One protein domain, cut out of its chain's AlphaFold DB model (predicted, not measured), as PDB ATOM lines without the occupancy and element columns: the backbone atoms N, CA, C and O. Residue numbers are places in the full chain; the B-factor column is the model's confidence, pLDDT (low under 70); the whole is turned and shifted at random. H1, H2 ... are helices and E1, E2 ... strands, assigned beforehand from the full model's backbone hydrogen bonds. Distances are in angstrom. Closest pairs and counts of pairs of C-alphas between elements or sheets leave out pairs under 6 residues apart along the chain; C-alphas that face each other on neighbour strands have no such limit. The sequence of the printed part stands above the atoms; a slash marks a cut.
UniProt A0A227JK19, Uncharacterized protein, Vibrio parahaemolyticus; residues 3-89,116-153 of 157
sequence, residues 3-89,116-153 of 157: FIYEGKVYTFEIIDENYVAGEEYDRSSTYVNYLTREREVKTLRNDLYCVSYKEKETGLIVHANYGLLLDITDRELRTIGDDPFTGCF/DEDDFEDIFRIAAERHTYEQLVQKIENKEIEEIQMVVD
ATOM      1  N   PHE A   3     194.242 188.705 245.018       82.31
ATOM      2  CA  PHE A   3     193.649 187.659 245.848       82.31
ATOM      3  C   PHE A   3     192.581 188.274 246.754       82.31
ATOM      4  O   PHE A   3     192.803 189.348 247.307       82.31
ATOM      5  N   ILE A   4     191.406 187.654 246.858       82.81
ATOM      6  CA  ILE A   4     190.306 188.164 247.688       82.81
ATOM      7  C   ILE A   4     190.021 187.137 248.771       82.81
ATOM      8  O   ILE A   4     189.647 186.014 248.446       82.81
ATOM      9  N   TYR A   5     190.145 187.552 250.026       80.62
ATOM     10  CA  TYR A   5     189.832 186.741 251.196       80.62
ATOM     11  C   TYR A   5     189.026 187.588 252.177       80.62
ATOM     12  O   TYR A   5     189.369 188.745 252.420       80.62
ATOM     13  N   GLU A   6     187.885 187.060 252.626       81.00
ATOM     14  CA  GLU A   6     186.955 187.727 253.555       81.00
ATOM     15  C   GLU A   6     186.596 189.187 253.202       81.00
ATOM     16  O   GLU A   6     186.405 190.056 254.048       81.00
ATOM     17  N   GLY A   7     186.492 189.486 251.904       77.75
ATOM     18  CA  GLY A   7     186.158 190.829 251.417       77.75
ATOM     19  C   GLY A   7     187.322 191.827 251.422       77.75
ATOM     20  O   GLY A   7     187.147 192.947 250.934       77.75
ATOM     21  N   LYS A   8     188.514 191.428 251.880       80.50
ATOM     22  CA  LYS A   8     189.763 192.171 251.695       80.50
ATOM     23  C   LYS A   8     190.445 191.748 250.393       80.50
ATOM     24  O   LYS A   8     190.434 190.581 250.007       80.50
ATOM     25  N   VAL A   9     191.029 192.721 249.696       85.00
ATOM     26  CA  VAL A   9     191.811 192.498 248.474       85.00
ATOM     27  C   VAL A   9     193.289 192.572 248.830       85.00
ATOM     28  O   VAL A   9     193.767 193.626 249.233       85.00
ATOM     29  N   TYR A  10     194.004 191.477 248.618       83.44
ATOM     30  CA  TYR A  10     195.452 191.381 248.738       83.44
ATOM     31  C   TYR A  10     196.076 191.477 247.350       83.44
ATOM     32  O   TYR A  10     195.581 190.886 246.379       83.44
ATOM     33  N   THR A  11     197.159 192.243 247.229       88.38
ATOM     34  CA  THR A  11     197.846 192.415 245.946       88.38
ATOM     35  C   THR A  11     199.251 191.867 246.051       88.38
ATOM     36  O   THR A  11     200.111 192.453 246.698       88.38
ATOM     37  N   PHE A  12     199.484 190.773 245.341       86.62
ATOM     38  CA  PHE A  12     200.768 190.099 245.276       86.62
ATOM     39  C   PHE A  12     201.487 190.454 243.976       86.62
ATOM     40  O   PHE A  12     200.917 190.339 242.886       86.62
ATOM     41  N   GLU A  13     202.741 190.869 244.072       91.00
ATOM     42  CA  GLU A  13     203.641 191.073 242.937       91.00
ATOM     43  C   GLU A  13     204.583 189.886 242.800       91.00
ATOM     44  O   GLU A  13     204.990 189.313 243.803       91.00
ATOM     45  N   ILE A  14     204.929 189.512 241.569       88.94
ATOM     46  CA  ILE A  14     205.999 188.538 241.342       88.94
ATOM     47  C   ILE A  14     207.322 189.249 241.616       88.94
ATOM     48  O   ILE A  14     207.576 190.311 241.047       88.94
ATOM     49  N   ILE A  15     208.134 188.673 242.496       87.31
ATOM     50  CA  ILE A  15     209.464 189.193 242.841       87.31
ATOM     51  C   ILE A  15     210.595 188.330 242.287       87.31
ATOM     52  O   ILE A  15     211.699 188.835 242.116       87.31
ATOM     53  N   ASP A  16     210.315 187.059 242.007       85.88
ATOM     54  CA  ASP A  16     211.260 186.122 241.412       85.88
ATOM     55  C   ASP A  16     210.498 185.037 240.648       85.88
ATOM     56  O   ASP A  16     209.401 184.638 241.048       85.88
ATOM     57  N   GLU A  17     211.079 184.571 239.550       88.81
ATOM     58  CA  GLU A  17     210.559 183.454 238.771       88.81
ATOM     59  C   GLU A  17     211.708 182.632 238.193       88.81
ATOM     60  O   GLU A  17     212.717 183.177 237.748       88.81
ATOM     61  N   ASN A  18     211.550 181.312 238.189       85.06
ATOM     62  CA  ASN A  18     212.568 180.402 237.692       85.06
ATOM     63  C   ASN A  18     211.935 179.211 236.974       85.06
ATOM     64  O   ASN A  18     210.901 178.689 237.398       85.06
ATOM     65  N   TYR A  19     212.573 178.774 235.894       84.69
ATOM     66  CA  TYR A  19     212.214 177.575 235.160       84.69
ATOM     67  C   TYR A  19     213.312 176.531 235.342       84.69
ATOM     68  O   TYR A  19     214.465 176.749 234.984       84.69
ATOM     69  N   VAL A  20     212.956 175.383 235.908       85.50
ATOM     70  CA  VAL A  20     213.879 174.278 236.149       85.50
ATOM     71  C   VAL A  20     213.541 173.155 235.181       85.50
ATOM     72  O   VAL A  20     212.518 172.483 235.320       85.50
ATOM     73  N   ALA A  21     214.408 172.952 234.191       82.38
ATOM     74  CA  ALA A  21     214.290 171.827 233.276       82.38
ATOM     75  C   ALA A  21     214.486 170.495 234.017       82.38
ATOM     76  O   ALA A  21     215.396 170.341 234.835       82.38
ATOM     77  N   GLY A  22     213.620 169.538 233.713       78.19
ATOM     78  CA  GLY A  22     213.621 168.206 234.287       78.19
ATOM     79  C   GLY A  22     214.568 167.232 233.608       78.19
ATOM     80  O   GLY A  22     215.097 167.475 232.524       78.19
ATOM     81  N   GLU A  23     214.706 166.063 234.228       77.94
ATOM     82  CA  GLU A  23     215.381 164.924 233.612       77.94
ATOM     83  C   GLU A  23     214.509 164.280 232.524       77.94
ATOM     84  O   GLU A  23     213.289 164.141 232.672       77.94
ATOM     85  N   GLU A  24     215.158 163.860 231.437       82.19
ATOM     86  CA  GLU A  24     214.545 163.121 230.334       82.19
ATOM     87  C   GLU A  24     214.555 161.614 230.616       82.19
ATOM     88  O   GLU A  24     215.569 161.051 231.036       82.19
ATOM     89  N   TYR A  25     213.437 160.931 230.364       77.81
ATOM     90  CA  TYR A  25     213.334 159.485 230.559       77.81
ATOM     91  C   TYR A  25     212.393 158.807 229.558       77.81
ATOM     92  O   TYR A  25     211.310 159.302 229.241       77.81
ATOM     93  N   ASP A  26     212.773 157.603 229.126       77.00
ATOM     94  CA  ASP A  26     211.972 156.775 228.223       77.00
ATOM     95  C   ASP A  26     211.013 155.848 228.994       77.00
ATOM     96  O   ASP A  26     211.428 155.010 229.801       77.00
ATOM     97  N   ARG A  27     209.708 155.927 228.708       68.56
ATOM     98  CA  ARG A  27     208.674 155.006 229.207       68.56
ATOM     99  C   ARG A  27     208.150 154.119 228.082       68.56
ATOM    100  O   ARG A  27     207.309 154.528 227.289       68.56
ATOM    101  N   SER A  28     208.599 152.865 228.062       65.06
ATOM    102  CA  SER A  28     208.213 151.862 227.053       65.06
ATOM    103  C   SER A  28     207.018 150.975 227.436       65.06
ATOM    104  O   SER A  28     206.500 150.236 226.601       65.06
ATOM    105  N   SER A  29     206.577 151.000 228.700       54.28
ATOM    106  CA  SER A  29     205.620 150.019 229.241       54.28
ATOM    107  C   SER A  29     204.236 150.576 229.587       54.28
ATOM    108  O   SER A  29     203.342 149.789 229.901       54.28
ATOM    109  N   THR A  30     204.041 151.897 229.536       58.91
ATOM    110  CA  THR A  30     202.851 152.570 230.096       58.91
ATOM    111  C   THR A  30     201.955 153.250 229.062       58.91
ATOM    112  O   THR A  30     200.797 153.514 229.370       58.91
ATOM    113  N   TYR A  31     202.443 153.500 227.843       63.56
ATOM    114  CA  TYR A  31     201.684 154.216 226.818       63.56
ATOM    115  C   TYR A  31     201.238 153.280 225.695       63.56
ATOM    116  O   TYR A  31     202.037 152.593 225.060       63.56
ATOM    117  N   VAL A  32     199.925 153.248 225.473       65.00
ATOM    118  CA  VAL A  32     199.297 152.567 224.343       65.00
ATOM    119  C   VAL A  32     198.718 153.641 223.442       65.00
ATOM    120  O   VAL A  32     197.902 154.449 223.889       65.00
ATOM    121  N   ASN A  33     199.120 153.647 222.178       63.88
ATOM    122  CA  ASN A  33     198.506 154.515 221.188       63.88
ATOM    123  C   ASN A  33     197.048 154.080 220.999       63.88
ATOM    124  O   ASN A  33     196.771 152.947 220.610       63.88
ATOM    125  N   TYR A  34     196.091 154.959 221.283       63.38
ATOM    126  CA  TYR A  34     194.670 154.601 221.229       63.38
ATOM    127  C   TYR A  34     194.151 154.333 219.807       63.38
ATOM    128  O   TYR A  34     193.145 153.637 219.652       63.38
ATOM    129  N   LEU A  35     194.834 154.840 218.776       69.19
ATOM    130  CA  LEU A  35     194.483 154.629 217.371       69.19
ATOM    131  C   LEU A  35     195.004 153.284 216.862       69.19
ATOM    132  O   LEU A  35     194.254 152.531 216.240       69.19
ATOM    133  N   THR A  36     196.270 152.964 217.135       77.56
ATOM    134  CA  THR A  36     196.917 151.739 216.627       77.56
ATOM    135  C   THR A  36     196.819 150.562 217.597       77.56
ATOM    136  O   THR A  36     196.948 149.412 217.185       77.56
ATOM    137  N   ARG A  37     196.533 150.828 218.879       73.56
ATOM    138  CA  ARG A  37     196.581 149.882 220.011       73.56
ATOM    139  C   ARG A  37     197.955 149.256 220.243       73.56
ATOM    140  O   ARG A  37     198.061 148.252 220.951       73.56
ATOM    141  N   GLU A  38     198.999 149.843 219.674       75.94
ATOM    142  CA  GLU A  38     200.374 149.401 219.861       75.94
ATOM    143  C   GLU A  38     201.006 150.097 221.069       75.94
ATOM    144  O   GLU A  38     200.583 151.177 221.490       75.94
ATOM    145  N   ARG A  39     202.006 149.439 221.661       71.75
ATOM    146  CA  ARG A  39     202.828 150.061 222.699       71.75
ATOM    147  C   ARG A  39     203.744 151.072 222.034       71.75
ATOM    148  O   ARG A  39     204.473 150.706 221.116       71.75
ATOM    149  N   GLU A  40     203.734 152.291 222.541       70.31
ATOM    150  CA  GLU A  40     204.667 153.331 222.126       70.31
ATOM    151  C   GLU A  40     205.680 153.593 223.232       70.31
ATOM    152  O   GLU A  40     205.361 153.564 224.424       70.31
ATOM    153  N   VAL A  41     206.919 153.833 222.812       75.81
ATOM    154  CA  VAL A  41     207.954 154.363 223.692       75.81
ATOM    155  C   VAL A  41     207.822 155.872 223.657       75.81
ATOM    156  O   VAL A  41     207.935 156.464 222.587       75.81
ATOM    157  N   LYS A  42     207.572 156.469 224.822       74.38
ATOM    158  CA  LYS A  42     207.586 157.919 224.982       74.38
ATOM    159  C   LYS A  42     208.832 158.372 225.719       74.38
ATOM    160  O   LYS A  42     209.190 157.744 226.709       74.38
ATOM    161  N   THR A  43     209.410 159.476 225.289       75.69
ATOM    162  CA  THR A  43     210.485 160.203 225.951       75.69
ATOM    163  C   THR A  43     209.823 161.397 226.614       75.69
ATOM    164  O   THR A  43     209.210 162.223 225.940       75.69
ATOM    165  N   LEU A  44     209.866 161.440 227.942       76.81
ATOM    166  CA  LEU A  44     209.195 162.460 228.738       76.81
ATOM    167  C   LEU A  44     210.217 163.290 229.509       76.81
ATOM    168  O   LEU A  44     211.248 162.759 229.915       76.81
ATOM    169  N   ARG A  45     209.895 164.559 229.765       76.00
ATOM    170  CA  ARG A  45     210.674 165.471 230.616       76.00
ATOM    171  C   ARG A  45     209.763 166.084 231.679       76.00
ATOM    172  O   ARG A  45     208.630 166.431 231.357       76.00
ATOM    173  N   ASN A  46     210.202 166.155 232.935       77.81
ATOM    174  CA  ASN A  46     209.384 166.671 234.043       77.81
ATOM    175  C   ASN A  46     209.943 167.985 234.595       77.81
ATOM    176  O   ASN A  46     210.799 167.968 235.476       77.81
ATOM    177  N   ASP A  47     209.460 169.099 234.064       80.12
ATOM    178  CA  ASP A  47     209.959 170.436 234.365       80.12
ATOM    179  C   ASP A  47     209.190 171.069 235.534       80.12
ATOM    180  O   ASP A  47     208.067 170.671 235.854       80.12
ATOM    181  N   LEU A  48     209.780 172.082 236.166       82.25
ATOM    182  CA  LEU A  48     209.172 172.818 237.272       82.25
ATOM    183  C   LEU A  48     209.275 174.323 237.029       82.25
ATOM    184  O   LEU A  48     210.361 174.852 236.811       82.25
ATOM    185  N   TYR A  49     208.148 175.025 237.104       80.94
ATOM    186  CA  TYR A  49     208.109 176.485 237.082       80.94
ATOM    187  C   TYR A  49     207.832 177.014 238.487       80.94
ATOM    188  O   TYR A  49     206.807 176.679 239.079       80.94
ATOM    189  N   CYS A  50     208.744 177.822 239.018       82.12
ATOM    190  CA  CYS A  50     208.708 178.353 240.376       82.12
ATOM    191  C   CYS A  50     208.489 179.864 240.338       82.12
ATOM    192  O   CYS A  50     209.162 180.568 239.588       82.12
ATOM    193  N   VAL A  51     207.583 180.370 241.171       81.31
ATOM    194  CA  VAL A  51     207.256 181.795 241.254       81.31
ATOM    195  C   VAL A  51     207.194 182.220 242.712       81.31
ATOM    196  O   VAL A  51     206.501 181.609 243.525       81.31
ATOM    197  N   SER A  52     207.892 183.304 243.026       83.12
ATOM    198  CA  SER A  52     207.858 183.950 244.330       83.12
ATOM    199  C   SER A  52     207.024 185.221 244.249       83.12
ATOM    200  O   SER A  52     207.248 186.087 243.401       83.12
ATOM    201  N   TYR A  53     206.078 185.345 245.165       80.50
ATOM    202  CA  TYR A  53     205.167 186.467 245.288       80.50
ATOM    203  C   TYR A  53     205.490 187.284 246.532       80.50
ATOM    204  O   TYR A  53     205.871 186.722 247.553       80.50
ATOM    205  N   LYS A  54     205.269 188.597 246.470       82.31
ATOM    206  CA  LYS A  54     205.303 189.498 247.621       82.31
ATOM    207  C   LYS A  54     204.026 190.321 247.706       82.31
ATOM    208  O   LYS A  54     203.667 191.005 246.746       82.31
ATOM    209  N   GLU A  55     203.348 190.268 248.843       84.19
ATOM    210  CA  GLU A  55     202.189 191.112 249.136       84.19
ATOM    211  C   GLU A  55     202.631 192.564 249.383       84.19
ATOM    212  O   GLU A  55     203.647 192.820 250.037       84.19
ATOM    213  N   LYS A  56     201.900 193.530 248.818       80.75
ATOM    214  CA  LYS A  56     202.299 194.945 248.800       80.75
ATOM    215  C   LYS A  56     202.271 195.640 250.154       80.75
ATOM    216  O   LYS A  56     203.092 196.527 250.380       80.75
ATOM    217  N   GLU A  57     201.285 195.330 250.981       74.06
ATOM    218  CA  GLU A  57     201.016 196.030 252.234       74.06
ATOM    219  C   GLU A  57     201.710 195.350 253.413       74.06
ATOM    220  O   GLU A  57     202.310 196.033 254.238       74.06
ATOM    221  N   THR A  58     201.662 194.019 253.481       72.94
ATOM    222  CA  THR A  58     202.219 193.225 254.584       72.94
ATOM    223  C   THR A  58     203.649 192.774 254.326       72.94
ATOM    224  O   THR A  58     204.352 192.394 255.257       72.94
ATOM    225  N   GLY A  59     204.098 192.775 253.070       70.75
ATOM    226  CA  GLY A  59     205.408 192.246 252.701       70.75
ATOM    227  C   GLY A  59     205.506 190.719 252.741       70.75
ATOM    228  O   GLY A  59     206.603 190.215 252.508       70.75
ATOM    229  N   LEU A  60     204.397 190.006 252.984       71.88
ATOM    230  CA  LEU A  60     204.331 188.544 252.996       71.88
ATOM    231  C   LEU A  60     204.908 187.970 251.701       71.88
ATOM    232  O   LEU A  60     204.465 188.340 250.610       71.88
ATOM    233  N   ILE A  61     205.869 187.059 251.835       74.69
ATOM    234  CA  ILE A  61     206.476 186.349 250.710       74.69
ATOM    235  C   ILE A  61     205.901 184.940 250.653       74.69
ATOM    236  O   ILE A  61     205.877 184.247 251.666       74.69
ATOM    237  N   VAL A  62     205.459 184.521 249.468       74.19
ATOM    238  CA  VAL A  62     204.953 183.164 249.245       74.19
ATOM    239  C   VAL A  62     205.539 182.586 247.970       74.19
ATOM    240  O   VAL A  62     205.671 183.285 246.968       74.19
ATOM    241  N   HIS A  63     205.852 181.297 247.995       78.00
ATOM    242  CA  HIS A  63     206.366 180.561 246.850       78.00
ATOM    243  C   HIS A  63     205.289 179.615 246.326       78.00
ATOM    244  O   HIS A  63     204.636 178.922 247.102       78.00
ATOM    245  N   ALA A  64     205.103 179.586 245.012       76.06
ATOM    246  CA  ALA A  64     204.264 178.601 244.349       76.06
ATOM    247  C   ALA A  64     205.030 177.974 243.192       76.06
ATOM    248  O   ALA A  64     205.830 178.632 242.526       76.06
ATOM    249  N   ASN A  65     204.748 176.707 242.922       77.88
ATOM    250  CA  ASN A  65     205.385 175.970 241.848       77.88
ATOM    251  C   ASN A  65     204.357 175.194 241.030       77.88
ATOM    252  O   ASN A  65     203.334 174.757 241.548       77.88
ATOM    253  N   TYR A  66     204.652 174.999 239.751       73.50
ATOM    254  CA  TYR A  66     203.824 174.222 238.842       73.50
ATOM    255  C   TYR A  66     204.680 173.219 238.070       73.50
ATOM    256  O   TYR A  66     205.653 173.596 237.416       73.50
ATOM    257  N   GLY A  67     204.323 171.937 238.172       73.56
ATOM    258  CA  GLY A  67     204.993 170.848 237.465       73.56
ATOM    259  C   GLY A  67     204.470 170.698 236.039       73.56
ATOM    260  O   GLY A  67     203.263 170.734 235.802       73.56
ATOM    261  N   LEU A  68     205.375 170.506 235.086       74.25
ATOM    262  CA  LEU A  68     205.064 170.378 233.670       74.25
ATOM    263  C   LEU A  68     205.676 169.092 233.109       74.25
ATOM    264  O   LEU A  68     206.883 168.988 232.913       74.25
ATOM    265  N   LEU A  69     204.821 168.122 232.790       74.94
ATOM    266  CA  LEU A  69     205.231 166.911 232.088       74.94
ATOM    267  C   LEU A  69     205.164 167.135 230.574       74.94
ATOM    268  O   LEU A  69     204.078 167.334 230.031       74.94
ATOM    269  N   LEU A  70     206.312 167.070 229.903       71.38
ATOM    270  CA  LEU A  70     206.464 167.260 228.463       71.38
ATOM    271  C   LEU A  70     206.671 165.929 227.739       71.38
ATOM    272  O   LEU A  70     207.463 165.100 228.181       71.38
ATOM    273  N   ASP A  71     205.987 165.748 226.608       74.31
ATOM    274  CA  ASP A  71     206.159 164.619 225.686       74.31
ATOM    275  C   ASP A  71     207.087 165.023 224.535       74.31
ATOM    276  O   ASP A  71     206.686 165.704 223.597       74.31
ATOM    277  N   ILE A  72     208.357 164.636 224.609       74.75
ATOM    278  CA  ILE A  72     209.376 165.101 223.661       74.75
ATOM    279  C   ILE A  72     209.641 164.101 222.527       74.75
ATOM    280  O   ILE A  72     210.490 164.361 221.679       74.75
ATOM    281  N   THR A  73     208.892 162.992 222.455       68.88
ATOM    282  CA  THR A  73     209.053 161.961 221.410       68.88
ATOM    283  C   THR A  73     208.861 162.506 220.003       68.88
ATOM    284  O   THR A  73     209.709 162.288 219.143       68.88
ATOM    285  N   ASP A  74     207.783 163.259 219.791       66.00
ATOM    286  CA  ASP A  74     207.462 163.887 218.503       66.00
ATOM    287  C   ASP A  74     207.675 165.409 218.539       66.00
ATOM    288  O   ASP A  74     207.212 166.128 217.655       66.00
ATOM    289  N   ARG A  75     208.381 165.911 219.568       60.09
ATOM    290  CA  ARG A  75     208.574 167.349 219.840       60.09
ATOM    291  C   ARG A  75     207.256 168.110 220.039       60.09
ATOM    292  O   ARG A  75     207.164 169.300 219.741       60.09
ATOM    293  N   GLU A  76     206.226 167.433 220.543       52.56
ATOM    294  CA  GLU A  76     204.911 168.025 220.774       52.56
ATOM    295  C   GLU A  76     204.714 168.410 222.243       52.56
ATOM    296  O   GLU A  76     204.693 167.574 223.141       52.56
ATOM    297  N   LEU A  77     204.453 169.691 222.495       54.84
ATOM    298  CA  LEU A  77     204.023 170.155 223.810       54.84
ATOM    299  C   LEU A  77     202.635 169.591 224.134       54.84
ATOM    300  O   LEU A  77     201.622 170.045 223.603       54.84
ATOM    301  N   ARG A  78     202.586 168.602 225.024       51.59
ATOM    302  CA  ARG A  78     201.341 168.045 225.555       51.59
ATOM    303  C   ARG A  78     201.372 168.150 227.069       51.59
ATOM    304  O   ARG A  78     202.186 167.495 227.704       51.59
ATOM    305  N   THR A  79     200.464 168.928 227.648       46.69
ATOM    306  CA  THR A  79     200.186 168.864 229.087       46.69
ATOM    307  C   THR A  79     199.523 167.519 229.375       46.69
ATOM    308  O   THR A  79     198.347 167.326 229.066       46.69
ATOM    309  N   ILE A  80     200.276 166.552 229.899       41.38
ATOM    310  CA  ILE A  80     199.720 165.257 230.308       41.38
ATOM    311  C   ILE A  80     199.299 165.363 231.775       41.38
ATOM    312  O   ILE A  80     200.130 165.271 232.673       41.38
ATOM    313  N   GLY A  81     197.998 165.543 231.993       36.12
ATOM    314  CA  GLY A  81     197.367 165.536 233.309       36.12
ATOM    315  C   GLY A  81     195.971 166.144 233.239       36.12
ATOM    316  O   GLY A  81     195.835 167.326 232.948       36.12
ATOM    317  N   ASP A  82     194.943 165.342 233.518       34.59
ATOM    318  CA  ASP A  82     193.599 165.849 233.852       34.59
ATOM    319  C   ASP A  82     193.550 166.400 235.292       34.59
ATOM    320  O   ASP A  82     192.495 166.828 235.758       34.59
ATOM    321  N   ASP A  83     194.681 166.374 236.007       34.06
ATOM    322  CA  ASP A  83     194.755 166.696 237.423       34.06
ATOM    323  C   ASP A  83     196.023 167.521 237.733       34.06
ATOM    324  O   ASP A  83     197.134 167.001 237.597       34.06
ATOM    325  N   PRO A  84     195.896 168.799 238.139       37.03
ATOM    326  CA  PRO A  84     196.999 169.577 238.704       37.03
ATOM    327  C   PRO A  84     197.446 169.063 240.086       37.03
ATOM    328  O   PRO A  84     198.438 169.542 240.626       37.03
ATOM    329  N   PHE A  85     196.764 168.065 240.655       45.50
ATOM    330  CA  PHE A  85     197.062 167.504 241.965       45.50
ATOM    331  C   PHE A  85     197.256 165.994 241.875       45.50
ATOM    332  O   PHE A  85     196.295 165.249 241.783       45.50
ATOM    333  N   THR A  86     198.494 165.509 241.944       33.44
ATOM    334  CA  THR A  86     198.862 164.284 242.690       33.44
ATOM    335  C   THR A  86     200.355 164.000 242.494       33.44
ATOM    336  O   THR A  86     200.751 163.266 241.595       33.44
ATOM    337  N   GLY A  87     201.210 164.536 243.372       33.09
ATOM    338  CA  GLY A  87     202.502 163.878 243.625       33.09
ATOM    339  C   GLY A  87     203.769 164.725 243.660       33.09
ATOM    340  O   GLY A  87     204.818 164.150 243.913       33.09
ATOM    341  N   CYS A  88     203.708 166.052 243.522       35.25
ATOM    342  CA  CYS A  88     204.789 166.925 244.015       35.25
ATOM    343  C   CYS A  88     204.578 167.311 245.492       35.25
ATOM    344  O   CYS A  88     204.999 168.374 245.936       35.25
ATOM    345  N   PHE A  89     203.929 166.424 246.258       32.31
ATOM    346  CA  PHE A  89     203.954 166.437 247.718       32.31
ATOM    347  C   PHE A  89     205.318 165.933 248.177       32.31
ATOM    348  O   PHE A  89     205.478 164.767 248.504       32.31
ATOM    349  N   ASP A 116     191.464 182.737 260.647       73.38
ATOM    350  CA  ASP A 116     191.741 181.342 260.296       73.38
ATOM    351  C   ASP A 116     192.926 181.272 259.317       73.38
ATOM    352  O   ASP A 116     192.775 181.458 258.105       73.38
ATOM    353  N   GLU A 117     194.129 181.080 259.866       71.50
ATOM    354  CA  GLU A 117     195.376 180.969 259.098       71.50
ATOM    355  C   GLU A 117     195.346 179.775 258.132       71.50
ATOM    356  O   GLU A 117     195.761 179.916 256.980       71.50
ATOM    357  N   ASP A 118     194.793 178.637 258.564       71.31
ATOM    358  CA  ASP A 118     194.736 177.408 257.766       71.31
ATOM    359  C   ASP A 118     193.842 177.603 256.523       71.31
ATOM    360  O   ASP A 118     194.230 177.238 255.409       71.31
ATOM    361  N   ASP A 119     192.664 178.226 256.678       76.75
ATOM    362  CA  ASP A 119     191.762 178.519 255.547       76.75
ATOM    363  C   ASP A 119     192.372 179.547 254.582       76.75
ATOM    364  O   ASP A 119     192.303 179.387 253.357       76.75
ATOM    365  N   PHE A 120     193.036 180.582 255.110       78.38
ATOM    366  CA  PHE A 120     193.749 181.547 254.277       78.38
ATOM    367  C   PHE A 120     194.827 180.864 253.431       78.38
ATOM    368  O   PHE A 120     194.888 181.098 252.219       78.38
ATOM    369  N   GLU A 121     195.668 180.029 254.045       75.25
ATOM    370  CA  GLU A 121     196.747 179.318 253.358       75.25
ATOM    371  C   GLU A 121     196.211 178.377 252.277       75.25
ATOM    372  O   GLU A 121     196.713 178.387 251.147       75.25
ATOM    373  N   ASP A 122     195.155 177.618 252.571       70.94
ATOM    374  CA  ASP A 122     194.547 176.693 251.618       70.94
ATOM    375  C   ASP A 122     193.946 177.422 250.405       70.94
ATOM    376  O   ASP A 122     194.187 177.033 249.252       70.94
ATOM    377  N   ILE A 123     193.194 178.504 250.632       74.69
ATOM    378  CA  ILE A 123     192.578 179.285 249.550       74.69
ATOM    379  C   ILE A 123     193.649 180.048 248.760       74.69
ATOM    380  O   ILE A 123     193.584 180.115 247.523       74.69
ATOM    381  N   PHE A 124     194.655 180.603 249.442       79.81
ATOM    382  CA  PHE A 124     195.774 181.279 248.794       79.81
ATOM    383  C   PHE A 124     196.574 180.317 247.916       79.81
ATOM    384  O   PHE A 124     196.853 180.654 246.764       79.81
ATOM    385  N   ARG A 125     196.886 179.112 248.411       76.19
ATOM    386  CA  ARG A 125     197.607 178.071 247.663       76.19
ATOM    387  C   ARG A 125     196.932 177.797 246.324       76.19
ATOM    388  O   ARG A 125     197.571 177.918 245.281       76.19
ATOM    389  N   ILE A 126     195.626 177.527 246.339       73.25
ATOM    390  CA  ILE A 126     194.844 177.246 245.124       73.25
ATOM    391  C   ILE A 126     194.898 178.430 244.145       73.25
ATOM    392  O   ILE A 126     195.034 178.247 242.931       73.25
ATOM    393  N   ALA A 127     194.793 179.663 244.650       76.19
ATOM    394  CA  ALA A 127     194.860 180.860 243.817       76.19
ATOM    395  C   ALA A 127     196.252 181.062 243.195       76.19
ATOM    396  O   ALA A 127     196.353 181.378 242.006       76.19
ATOM    397  N   ALA A 128     197.311 180.858 243.979       76.88
ATOM    398  CA  ALA A 128     198.692 181.017 243.550       76.88
ATOM    399  C   ALA A 128     199.088 179.961 242.511       76.88
ATOM    400  O   ALA A 128     199.651 180.317 241.479       76.88
ATOM    401  N   GLU A 129     198.728 178.694 242.717       76.06
ATOM    402  CA  GLU A 129     198.962 177.612 241.751       76.06
ATOM    403  C   GLU A 129     198.273 177.887 240.414       76.06
ATOM    404  O   GLU A 129     198.892 177.779 239.352       76.06
ATOM    405  N   ARG A 130     197.006 178.317 240.453       76.62
ATOM    406  CA  ARG A 130     196.268 178.686 239.243       76.62
ATOM    407  C   ARG A 130     196.915 179.864 238.519       76.62
ATOM    408  O   ARG A 130     197.051 179.824 237.298       76.62
ATOM    409  N   HIS A 131     197.309 180.904 239.248       82.94
ATOM    410  CA  HIS A 131     197.986 182.055 238.657       82.94
ATOM    411  C   HIS A 131     199.321 181.642 238.020       82.94
ATOM    412  O   HIS A 131     199.613 182.048 236.898       82.94
ATOM    413  N   THR A 132     200.100 180.794 238.693       77.06
ATOM    414  CA  THR A 132     201.362 180.250 238.176       77.06
ATOM    415  C   THR A 132     201.144 179.427 236.902       77.06
ATOM    416  O   THR A 132     201.883 179.610 235.936       77.06
ATOM    417  N   TYR A 133     200.102 178.593 236.843       78.56
ATOM    418  CA  TYR A 133     199.716 177.879 235.620       78.56
ATOM    419  C   TYR A 133     199.377 178.838 234.470       78.56
ATOM    420  O   TYR A 133     199.897 178.690 233.365       78.56
ATOM    421  N   GLU A 134     198.539 179.847 234.724       78.19
ATOM    422  CA  GLU A 134     198.140 180.833 233.712       78.19
ATOM    423  C   GLU A 134     199.357 181.614 233.173       78.19
ATOM    424  O   GLU A 134     199.443 181.855 231.967       78.19
ATOM    425  N   GLN A 135     200.324 181.957 234.034       83.50
ATOM    426  CA  GLN A 135     201.594 182.569 233.620       83.50
ATOM    427  C   GLN A 135     202.448 181.622 232.774       83.50
ATOM    428  O   GLN A 135     202.947 182.022 231.721       83.50
ATOM    429  N   LEU A 136     202.584 180.363 233.194       80.06
ATOM    430  CA  LEU A 136     203.362 179.365 232.465       80.06
ATOM    431  C   LEU A 136     202.816 179.149 231.048       80.06
ATOM    432  O   LEU A 136     203.583 179.158 230.089       80.06
ATOM    433  N   VAL A 137     201.494 179.014 230.897       75.56
ATOM    434  CA  VAL A 137     200.849 178.847 229.585       75.56
ATOM    435  C   VAL A 137     201.141 180.037 228.672       75.56
ATOM    436  O   VAL A 137     201.577 179.834 227.541       75.56
ATOM    437  N   GLN A 138     200.983 181.268 229.167       77.62
ATOM    438  CA  GLN A 138     201.281 182.476 228.388       77.62
ATOM    439  C   GLN A 138     202.747 182.524 227.945       77.62
ATOM    440  O   GLN A 138     203.032 182.822 226.786       77.62
ATOM    441  N   LYS A 139     203.683 182.178 228.837       85.81
ATOM    442  CA  LYS A 139     205.117 182.123 228.521       85.81
ATOM    443  C   LYS A 139     205.442 181.067 227.467       85.81
ATOM    444  O   LYS A 139     206.252 181.324 226.577       85.81
ATOM    445  N   ILE A 140     204.802 179.900 227.528       78.75
ATOM    446  CA  ILE A 140     204.949 178.845 226.515       78.75
ATOM    447  C   ILE A 140     204.416 179.324 225.158       78.75
ATOM    448  O   ILE A 140     205.115 179.194 224.152       78.75
ATOM    449  N   GLU A 141     203.218 179.914 225.123       77.19
ATOM    450  CA  GLU A 141     202.602 180.453 223.901       77.19
ATOM    451  C   GLU A 141     203.449 181.567 223.268       77.19
ATOM    452  O   GLU A 141     203.621 181.607 222.047       77.19
ATOM    453  N   ASN A 142     204.037 182.430 224.099       82.81
ATOM    454  CA  ASN A 142     204.920 183.516 223.675       82.81
ATOM    455  C   ASN A 142     206.361 183.073 223.383       82.81
ATOM    456  O   ASN A 142     207.165 183.900 222.953       82.81
ATOM    457  N   LYS A 143     206.694 181.788 223.579       82.94
ATOM    458  CA  LYS A 143     208.042 181.228 223.394       82.94
ATOM    459  C   LYS A 143     209.116 181.851 224.298       82.94
ATOM    460  O   LYS A 143     210.266 181.984 223.896       82.94
ATOM    461  N   GLU A 144     208.749 182.211 225.522       86.88
ATOM    462  CA  GLU A 144     209.633 182.879 226.491       86.88
ATOM    463  C   GLU A 144     210.512 181.910 227.304       86.88
ATOM    464  O   GLU A 144     211.384 182.356 228.041       86.88
ATOM    465  N   ILE A 145     210.294 180.595 227.185       84.69
ATOM    466  CA  ILE A 145     211.048 179.562 227.917       84.69
ATOM    467  C   ILE A 145     212.015 178.868 226.956       84.69
ATOM    468  O   ILE A 145     211.601 178.027 226.148       84.69
ATOM    469  N   GLU A 146     213.295 179.234 227.031       86.69
ATOM    470  CA  GLU A 146     214.350 178.781 226.115       86.69
ATOM    471  C   GLU A 146     214.511 177.256 226.128       86.69
ATOM    472  O   GLU A 146     214.563 176.630 225.070       86.69
ATOM    473  N   GLU A 147     214.485 176.630 227.306       85.06
ATOM    474  CA  GLU A 147     214.647 175.183 227.484       85.06
ATOM    475  C   GLU A 147     213.520 174.377 226.834       85.06
ATOM    476  O   GLU A 147     213.700 173.200 226.507       85.06
ATOM    477  N   ILE A 148     212.341 174.982 226.666       81.06
ATOM    478  CA  ILE A 148     211.246 174.405 225.883       81.06
ATOM    479  C   ILE A 148     211.510 174.622 224.392       81.06
ATOM    480  O   ILE A 148     211.369 173.681 223.606       81.06
ATOM    481  N   GLN A 149     211.914 175.832 223.988       81.69
ATOM    482  CA  GLN A 149     212.157 176.139 222.575       81.69
ATOM    483  C   GLN A 149     213.254 175.256 221.977       81.69
ATOM    484  O   GLN A 149     213.085 174.761 220.867       81.69
ATOM    485  N   MET A 150     214.320 174.972 222.727       81.00
ATOM    486  CA  MET A 150     215.400 174.082 222.288       81.00
ATOM    487  C   MET A 150     214.930 172.655 221.972       81.00
ATOM    488  O   MET A 150     215.532 171.983 221.138       81.00
ATOM    489  N   VAL A 151     213.865 172.177 222.624       75.69
ATOM    490  CA  VAL A 151     213.327 170.826 222.396       75.69
ATOM    491  C   VAL A 151     212.338 170.808 221.235       75.69
ATOM    492  O   VAL A 151     212.375 169.906 220.395       75.69
ATOM    493  N   VAL A 152     211.456 171.806 221.179       70.69
ATOM    494  CA  VAL A 152     210.409 171.884 220.154       70.69
ATOM    495  C   VAL A 152     210.997 172.272 218.794       70.69
ATOM    496  O   VAL A 152     210.600 171.717 217.769       70.69
ATOM    497  N   ASP A 153     211.976 173.178 218.781       70.06
ATOM    498  CA  ASP A 153     212.601 173.709 217.573       70.06
ATOM    499  C   ASP A 153     214.130 173.886 217.734       70.06
ATOM    500  O   ASP A 153     214.632 174.997 217.925       70.06
TER     501      ASP A 153
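AT A GLANCE: This is residues 3 to 89 and 116 to 153 of the 157 residues of an uncharacterized protein of Vibrio parahaemolyticus (UniProt A0A227JK19). A long, strongly twisted sheet of five strands curls round one long helix, H1, which packs on E5, E4 and E1, while E3 and residues 39 to 45 of E4 make the end of the long axis away from H1. The short H2 only grazes the sheet, and residues 72 to 89 hold no named element. The 125 printed residues include E1 E2 E3 E4 E5 H1 H2 in chain order; the branched sheet is antiparallel, and the class is mixed, helices and strands. The whole is loose, with a radius of gyration of the C-alphas of 17.6 A, and elongated, spanning 55 by 29 by 21 A.

IN THESE COORDINATES: E4, residues 39 to 55, measures 48.8 A from C-alpha 39 at (202.828, 150.061, 222.699). E5, residues 61 to 71, measures 33.1 A. E2, residues 8 to 20, measures 33.8 A and bends by 57 degrees at residue 15. E3, residues 24 to 32, bends by 77 degrees at residue 29. E1 is residues 3 to 5. H1, residues 117 to 141, measures 35.9 A; H2, residues 146 to 152, ends at C-alpha 152 (210.409, 171.884, 220.154).

HOW THE PARTS SIT: E2 and E3 lie on one side of E4, E5 on the other side. E3, E4 and E5 form a meander, each strand the antiparallel neighbour of the one before; N 47 and O 68 are 2.8 A apart, N 25 and O 44 2.9 A. E2 pairs with E4 at N 13 and O 54, 2.8 A, and with E1 at N 3 and O 10, 2.9 A. H1 is on the sheet; its closest C-alphas to E5 are Glu 129 and Ala 64, 6.0 A. H1 and H2 are close but not clearly touching, C-alphas of Ile 140 and Ile 148 7.7 A apart. Every O i to N i+4 pair is within hydrogen-bond range in H1, 2 of 3 in H2.

THE WHOLE: The farthest C-alphas, Thr 36 and Glu 57, are 57.0 A apart. Residues 90 to 115 are not printed, leaving 23.0 A between C-alphas 89 and 116. No link printed whole is long. The pLDDT is under 70 at residues 27 to 35 and 73 to 89.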